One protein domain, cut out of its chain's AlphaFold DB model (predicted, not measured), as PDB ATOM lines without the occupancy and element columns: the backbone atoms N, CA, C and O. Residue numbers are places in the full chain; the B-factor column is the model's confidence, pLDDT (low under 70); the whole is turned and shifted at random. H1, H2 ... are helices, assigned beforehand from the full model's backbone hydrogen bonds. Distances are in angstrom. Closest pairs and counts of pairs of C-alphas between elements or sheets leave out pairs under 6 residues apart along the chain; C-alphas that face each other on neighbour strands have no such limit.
ATOM      1  N   LEU A   7     331.210 168.245 262.519       94.25
ATOM      2  CA  LEU A   7     330.844 168.378 261.107       94.25
ATOM      3  C   LEU A   7     329.715 169.395 260.907       94.25
ATOM      4  O   LEU A   7     329.780 170.236 260.020       94.25
ATOM      5  N   GLU A   8     328.686 169.345 261.750       93.94
ATOM      6  CA  GLU A   8     327.570 170.290 261.674       93.94
ATOM      7  C   GLU A   8     328.018 171.733 261.931       93.94
ATOM      8  O   GLU A   8     327.525 172.658 261.288       93.94
ATOM      9  N   SER A   9     328.983 171.927 262.832       93.19
ATOM     10  CA  SER A   9     329.569 173.243 263.103       93.19
ATOM     11  C   SER A   9     330.367 173.762 261.902       93.19
ATOM     12  O   SER A   9     330.200 174.916 261.514       93.19
ATOM     13  N   GLU A  10     331.162 172.901 261.257       95.75
ATOM     14  CA  GLU A  10     331.898 173.241 260.028       95.75
ATOM     15  C   GLU A  10     330.949 173.651 258.889       95.75
ATOM     16  O   GLU A  10     331.202 174.630 258.185       95.75
ATOM     17  N   VAL A  11     329.820 172.952 258.739       95.62
ATOM     18  CA  VAL A  11     328.785 173.293 257.751       95.62
ATOM     19  C   VAL A  11     328.176 174.670 258.033       95.62
ATOM     20  O   VAL A  11     328.039 175.483 257.117       95.62
ATOM     21  N   VAL A  12     327.841 174.970 259.293       94.25
ATOM     22  CA  VAL A  12     327.303 176.284 259.687       94.25
ATOM     23  C   VAL A  12     328.303 177.401 259.383       94.25
ATOM     24  O   VAL A  12     327.926 178.423 258.808       94.25
ATOM     25  N   GLU A  13     329.583 177.209 259.707       94.88
ATOM     26  CA  GLU A  13     330.630 178.188 259.397       94.88
ATOM     27  C   GLU A  13     330.780 178.433 257.892       94.88
ATOM     28  O   GLU A  13     330.979 179.574 257.469       94.88
ATOM     29  N   GLN A  14     330.668 177.388 257.068       96.12
ATOM     30  CA  GLN A  14     330.709 177.537 255.615       96.12
ATOM     31  C   GLN A  14     329.534 178.361 255.085       96.12
ATOM     32  O   GLN A  14     329.737 179.198 254.203       96.12
ATOM     33  N   PHE A  15     328.327 178.183 255.630       95.31
ATOM     34  CA  PHE A  15     327.185 179.018 255.258       95.31
ATOM     35  C   PHE A  15     327.404 180.488 255.619       95.31
ATOM     36  O   PHE A  15     327.137 181.350 254.783       95.31
ATOM     37  N   ILE A  16     327.943 180.773 256.809       93.88
ATOM     38  CA  ILE A  16     328.234 182.146 257.249       93.88
ATOM     39  C   ILE A  16     329.267 182.801 256.325       93.88
ATOM     40  O   ILE A  16     329.015 183.878 255.792       93.88
ATOM     41  N   LYS A  17     330.391 182.126 256.050       95.94
ATOM     42  CA  LYS A  17     331.435 182.641 255.141       95.94
ATOM     43  C   LYS A  17     330.903 182.891 253.731       95.94
ATOM     44  O   LYS A  17     331.304 183.838 253.053       95.94
ATOM     45  N   ARG A  18     330.004 182.024 253.266       95.31
ATOM     46  CA  ARG A  18     329.366 182.175 251.960       95.31
ATOM     47  C   ARG A  18     328.427 183.380 251.930       95.31
ATOM     48  O   ARG A  18     328.431 184.101 250.941       95.31
ATOM     49  N   GLU A  19     327.649 183.616 252.984       94.69
ATOM     50  CA  GLU A  19     326.823 184.825 253.085       94.69
ATOM     51  C   GLU A  19     327.689 186.085 253.080       94.69
ATOM     52  O   GLU A  19     327.458 186.967 252.262       94.69
ATOM     53  N   GLU A  20     328.725 186.139 253.916       93.81
ATOM     54  CA  GLU A  20     329.602 187.314 254.045       93.81
ATOM     55  C   GLU A  20     330.354 187.668 252.752       93.81
ATOM     56  O   GLU A  20     330.697 188.826 252.544       93.81
ATOM     57  N   SER A  21     330.606 186.691 251.874       95.56
ATOM     58  CA  SER A  21     331.287 186.921 250.590       95.56
ATOM     59  C   SER A  21     330.353 187.274 249.431       95.56
ATOM     60  O   SER A  21     330.801 187.890 248.467       95.56
ATOM     61  N   ILE A  22     329.085 186.857 249.484       96.19
ATOM     62  CA  ILE A  22     328.129 187.032 248.378       96.19
ATOM     63  C   ILE A  22     327.194 188.216 248.621       96.19
ATOM     64  O   ILE A  22     326.793 188.892 247.671       96.19
ATOM     65  N   LEU A  23     326.791 188.437 249.870       94.88
ATOM     66  CA  LEU A  23     325.843 189.483 250.215       94.88
ATOM     67  C   LEU A  23     326.476 190.872 250.056       94.88
ATOM     68  O   LEU A  23     327.669 191.073 250.263       94.88
ATOM     69  N   SER A  24     325.645 191.848 249.681       95.38
ATOM     70  CA  SER A  24     326.043 193.257 249.670       95.38
ATOM     71  C   SER A  24     326.365 193.734 251.089       95.38
ATOM     72  O   SER A  24     325.775 193.251 252.050       95.38
ATOM     73  N   GLU A  25     327.214 194.754 251.211       93.31
ATOM     74  CA  GLU A  25     327.532 195.416 252.485       93.31
ATOM     75  C   GLU A  25     326.285 195.915 253.240       93.31
ATOM     76  O   GLU A  25     326.268 195.944 254.466       93.31
ATOM     77  N   TYR A  26     325.216 196.258 252.515       94.62
ATOM     78  CA  TYR A  26     323.954 196.724 253.101       94.62
ATOM     79  C   TYR A  26     322.946 195.603 253.383       94.62
ATOM     80  O   TYR A  26     321.860 195.867 253.901       94.62
ATOM     81  N   ALA A  27     323.246 194.364 252.992       94.62
ATOM     82  CA  ALA A  27     322.342 193.245 253.201       94.62
ATOM     83  C   ALA A  27     322.440 192.730 254.643       94.62
ATOM     84  O   ALA A  27     323.517 192.657 255.227       94.62
ATOM     85  N   THR A  28     321.303 192.330 255.211       94.31
ATOM     86  CA  THR A  28     321.263 191.728 256.546       94.31
ATOM     87  C   THR A  28     321.684 190.258 256.470       94.31
ATOM     88  O   THR A  28     321.001 189.481 255.797       94.31
ATOM     89  N   PRO A  29     322.765 189.838 257.151       93.94
ATOM     90  CA  PRO A  29     323.164 188.437 257.188       93.94
ATOM     91  C   PRO A  29     322.246 187.631 258.118       93.94
ATOM     92  O   PRO A  29     321.669 188.161 259.072       93.94
ATOM     93  N   SER A  30     322.149 186.317 257.902       92.69
ATOM     94  CA  SER A  30     321.276 185.441 258.697       92.69
ATOM     95  C   SER A  30     321.627 185.429 260.187       92.69
ATOM     96  O   SER A  30     320.751 185.202 261.024       92.69
ATOM     97  N   LYS A  31     322.899 185.667 260.539       89.31
ATOM     98  CA  LYS A  31     323.369 185.706 261.935       89.31
ATOM     99  C   LYS A  31     322.764 186.858 262.750       89.31
ATOM    100  O   LYS A  31     322.620 186.708 263.959       89.31
ATOM    101  N   ASP A  32     322.354 187.942 262.090       92.25
ATOM    102  CA  ASP A  32     321.780 189.133 262.730       92.25
ATOM    103  C   ASP A  32     320.244 189.057 262.839       92.25
ATOM    104  O   ASP A  32     319.579 190.003 263.266       92.25
ATOM    105  N   GLY A  33     319.649 187.917 262.469       88.38
ATOM    106  CA  GLY A  33     318.213 187.683 262.568       88.38
ATOM    107  C   GLY A  33     317.713 187.710 264.016       88.38
ATOM    108  O   GLY A  33     318.015 186.824 264.816       88.38
ATOM    109  N   ILE A  34     316.873 188.695 264.346       89.75
ATOM    110  CA  ILE A  34     316.286 188.843 265.683       89.75
ATOM    111  C   ILE A  34     315.164 187.817 265.889       89.75
ATOM    112  O   ILE A  34     314.238 187.702 265.083       89.75
ATOM    113  N   ARG A  35     315.209 187.086 267.008       85.19
ATOM    114  CA  ARG A  35     314.191 186.100 267.397       85.19
ATOM    115  C   ARG A  35     313.374 186.590 268.588       85.19
ATOM    116  O   ARG A  35     313.917 187.138 269.538       85.19
ATOM    117  N   ARG A  36     312.062 186.336 268.552       89.06
ATOM    118  CA  ARG A  36     311.156 186.592 269.689       89.06
ATOM    119  C   ARG A  36     311.314 185.565 270.813       89.06
ATOM    120  O   ARG A  36     311.059 185.890 271.965       89.06
ATOM    121  N   TYR A  37     311.707 184.342 270.462       89.44
ATOM    122  CA  TYR A  37     311.851 183.216 271.380       89.44
ATOM    123  C   TYR A  37     313.166 182.490 271.106       89.44
ATOM    124  O   TYR A  37     313.595 182.402 269.952       89.44
ATOM    125  N   GLU A  38     313.786 181.958 272.158       85.31
ATOM    126  CA  GLU A  38     314.953 181.093 272.014       85.31
ATOM    127  C   GLU A  38     314.581 179.757 271.371       85.31
ATOM    128  O   GLU A  38     313.496 179.207 271.564       85.31
ATOM    129  N   GLU A  39     315.513 179.222 270.594       83.94
ATOM    130  CA  GLU A  39     315.336 177.964 269.886       83.94
ATOM    131  C   GLU A  39     315.902 176.814 270.710       83.94
ATOM    132  O   GLU A  39     317.084 176.802 271.057       83.94
ATOM    133  N   LEU A  40     315.050 175.831 270.994       83.44
ATOM    134  CA  LEU A  40     315.391 174.696 271.853       83.44
ATOM    135  C   LEU A  40     316.322 173.690 271.166       83.44
ATOM    136  O   LEU A  40     317.103 173.013 271.832       83.44
ATOM    137  N   HIS A  41     316.245 173.589 269.836       83.56
ATOM    138  CA  HIS A  41     316.977 172.587 269.069       83.56
ATOM    139  C   HIS A  41     318.079 173.220 268.215       83.56
ATOM    140  O   HIS A  41     317.815 174.197 267.503       83.56
ATOM    141  N   PRO A  42     319.305 172.661 268.241       84.00
ATOM    142  CA  PRO A  42     320.350 173.067 267.314       84.00
ATOM    143  C   PRO A  42     319.913 172.786 265.871       84.00
ATOM    144  O   PRO A  42     319.207 171.816 265.596       84.00
ATOM    145  N   ASN A  43     320.311 173.654 264.943       88.81
ATOM    146  CA  ASN A  43     320.004 173.504 263.526       88.81
ATOM    147  C   ASN A  43     321.192 173.979 262.687       88.81
ATOM    148  O   ASN A  43     321.801 174.998 263.008       88.81
ATOM    149  N   ILE A  44     321.499 173.233 261.627       93.00
ATOM    150  CA  ILE A  44     322.571 173.553 260.678       93.00
ATOM    151  C   ILE A  44     322.176 174.627 259.661       93.00
ATOM    152  O   ILE A  44     323.041 175.234 259.034       93.00
ATOM    153  N   ARG A  45     320.873 174.841 259.450       92.00
ATOM    154  CA  ARG A  45     320.372 175.783 258.448       92.00
ATOM    155  C   ARG A  45     320.465 177.225 258.961       92.00
ATOM    156  O   ARG A  45     320.154 177.465 260.132       92.00
ATOM    157  N   PRO A  46     320.811 178.196 258.092       93.06
ATOM    158  CA  PRO A  46     320.745 179.616 258.426       93.06
ATOM    159  C   PRO A  46     319.353 180.034 258.907       93.06
ATOM    160  O   PRO A  46     318.340 179.452 258.501       93.06
ATOM    161  N   LEU A  47     319.291 181.069 259.751       92.06
ATOM    162  CA  LEU A  47     318.044 181.497 260.390       92.06
ATOM    163  C   LEU A  47     316.936 181.784 259.372       92.06
ATOM    164  O   LEU A  47     315.827 181.279 259.553       92.06
ATOM    165  N   PHE A  48     317.238 182.542 258.314       93.56
ATOM    166  CA  PHE A  48     316.251 182.917 257.300       93.56
ATOM    167  C   PHE A  48     315.824 181.735 256.426       93.56
ATOM    168  O   PHE A  48     314.645 181.606 256.110       93.56
ATOM    169  N   SER A  49     316.740 180.811 256.113       94.00
ATOM    170  CA  SER A  49     316.398 179.569 255.399       94.00
ATOM    171  C   SER A  49     315.413 178.719 256.204       94.00
ATOM    172  O   SER A  49     314.438 178.204 255.662       94.00
ATOM    173  N   ARG A  50     315.615 178.627 257.518       91.62
ATOM    174  CA  ARG A  50     314.703 177.898 258.401       91.62
ATOM    175  C   ARG A  50     313.339 178.580 258.532       91.62
ATOM    176  O   ARG A  50     312.335 177.899 258.717       91.62
ATOM    177  N   ASP A  51     313.288 179.906 258.449       91.75
ATOM    178  CA  ASP A  51     312.020 180.642 258.436       91.75
ATOM    179  C   ASP A  51     311.258 180.433 257.128       91.75
ATOM    180  O   ASP A  51     310.047 180.223 257.168       91.75
ATOM    181  N   ALA A  52     311.966 180.381 255.998       93.69
ATOM    182  CA  ALA A  52     311.372 180.011 254.719       93.69
ATOM    183  C   ALA A  52     310.731 178.615 254.781       93.69
ATOM    184  O   ALA A  52     309.572 178.472 254.395       93.69
ATOM    185  N   ASP A  53     311.416 177.619 255.357       93.00
ATOM    186  CA  ASP A  53     310.839 176.282 255.558       93.00
ATOM    187  C   ASP A  53     309.551 176.332 256.393       93.00
ATOM    188  O   ASP A  53     308.561 175.685 256.055       93.00
ATOM    189  N   ARG A  54     309.547 177.087 257.498       91.62
ATOM    190  CA  ARG A  54     308.382 177.189 258.396       91.62
ATOM    191  C   ARG A  54     307.183 177.813 257.699       91.62
ATOM    192  O   ARG A  54     306.069 177.326 257.869       91.62
ATOM    193  N   ILE A  55     307.414 178.879 256.934       93.06
ATOM    194  CA  ILE A  55     306.369 179.539 256.150       93.06
ATOM    195  C   ILE A  55     305.831 178.560 255.109       93.06
ATOM    196  O   ILE A  55     304.622 178.353 255.058       93.06
ATOM    197  N   LEU A  56     306.724 177.909 254.361       94.19
ATOM    198  CA  LEU A  56     306.382 176.958 253.303       94.19
ATOM    199  C   LEU A  56     305.496 175.807 253.800       94.19
ATOM    200  O   LEU A  56     304.588 175.393 253.092       94.19
ATOM    201  N   HIS A  57     305.733 175.308 255.016       92.94
ATOM    202  CA  HIS A  57     304.963 174.206 255.605       92.94
ATOM    203  C   HIS A  57     303.800 174.673 256.493       92.94
ATOM    204  O   HIS A  57     303.186 173.863 257.190       92.94
ATOM    205  N   SER A  58     303.493 175.970 256.513       93.50
ATOM    206  CA  SER A  58     302.341 176.484 257.250       93.50
ATOM    207  C   SER A  58     301.047 176.269 256.463       93.50
ATOM    208  O   SER A  58     301.023 176.409 255.243       93.50
TER     209      SER A  58
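What this domain is: This is residues 7 to 58 of the 64 residues of an uncharacterized protein of Smithella sp. SC_K08D17 (UniProt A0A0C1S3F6). Two separate helices, the longer H1 and the shorter H2, stand at opposite sides of a long looping link that runs through the space between them and swings out in two bends. H2 begins near the middle of the model and points away from H1; residues 21 to 26 and residues 36 to 41 stick out at the bends. The printed part has 52 residues with two named helices, H1 then H2 along the chain, and no named strand; the class is all helix, with 26 residues in named elements. The whole is only just loose, close to compact, with a radius of gyration of the C-alphas of 11.9 A, and it spans 30 by 28 by 20 A.

How they stand to each other: H1, residues 7 to 22, is the longest helix, with 16 residues. H2, residues 47 to 56, is apart from it: no C-alpha of the one is within 8 A of the other. The 24 residues between them, 23 to 46, make a long link with no named element; its C-alphas lie 2 to 17 A from the mean of the C-alphas. Residues 21 to 26, of which 21 and 22 belong to H1, stand free, and so do residues 36 to 41. In H1 and H2 every O i to N i+4 pair is within hydrogen-bond range.

Where its parts are: H1 runs from C-alpha 7 at (330.844, 168.378, 261.107) to C-alpha 22 at (328.129, 187.032, 248.378), 22.7 A. H2 measures 14.4 A from C-alpha 47 to C-alpha 56, which is at (306.382, 176.958, 253.303).

The domain as a whole: The two C-alphas farthest apart, those of Glu 25 and Ser 58, are 31.9 A apart. The printed part has no cut. Its mean pLDDT is 92.3, and no printed residue is under 70.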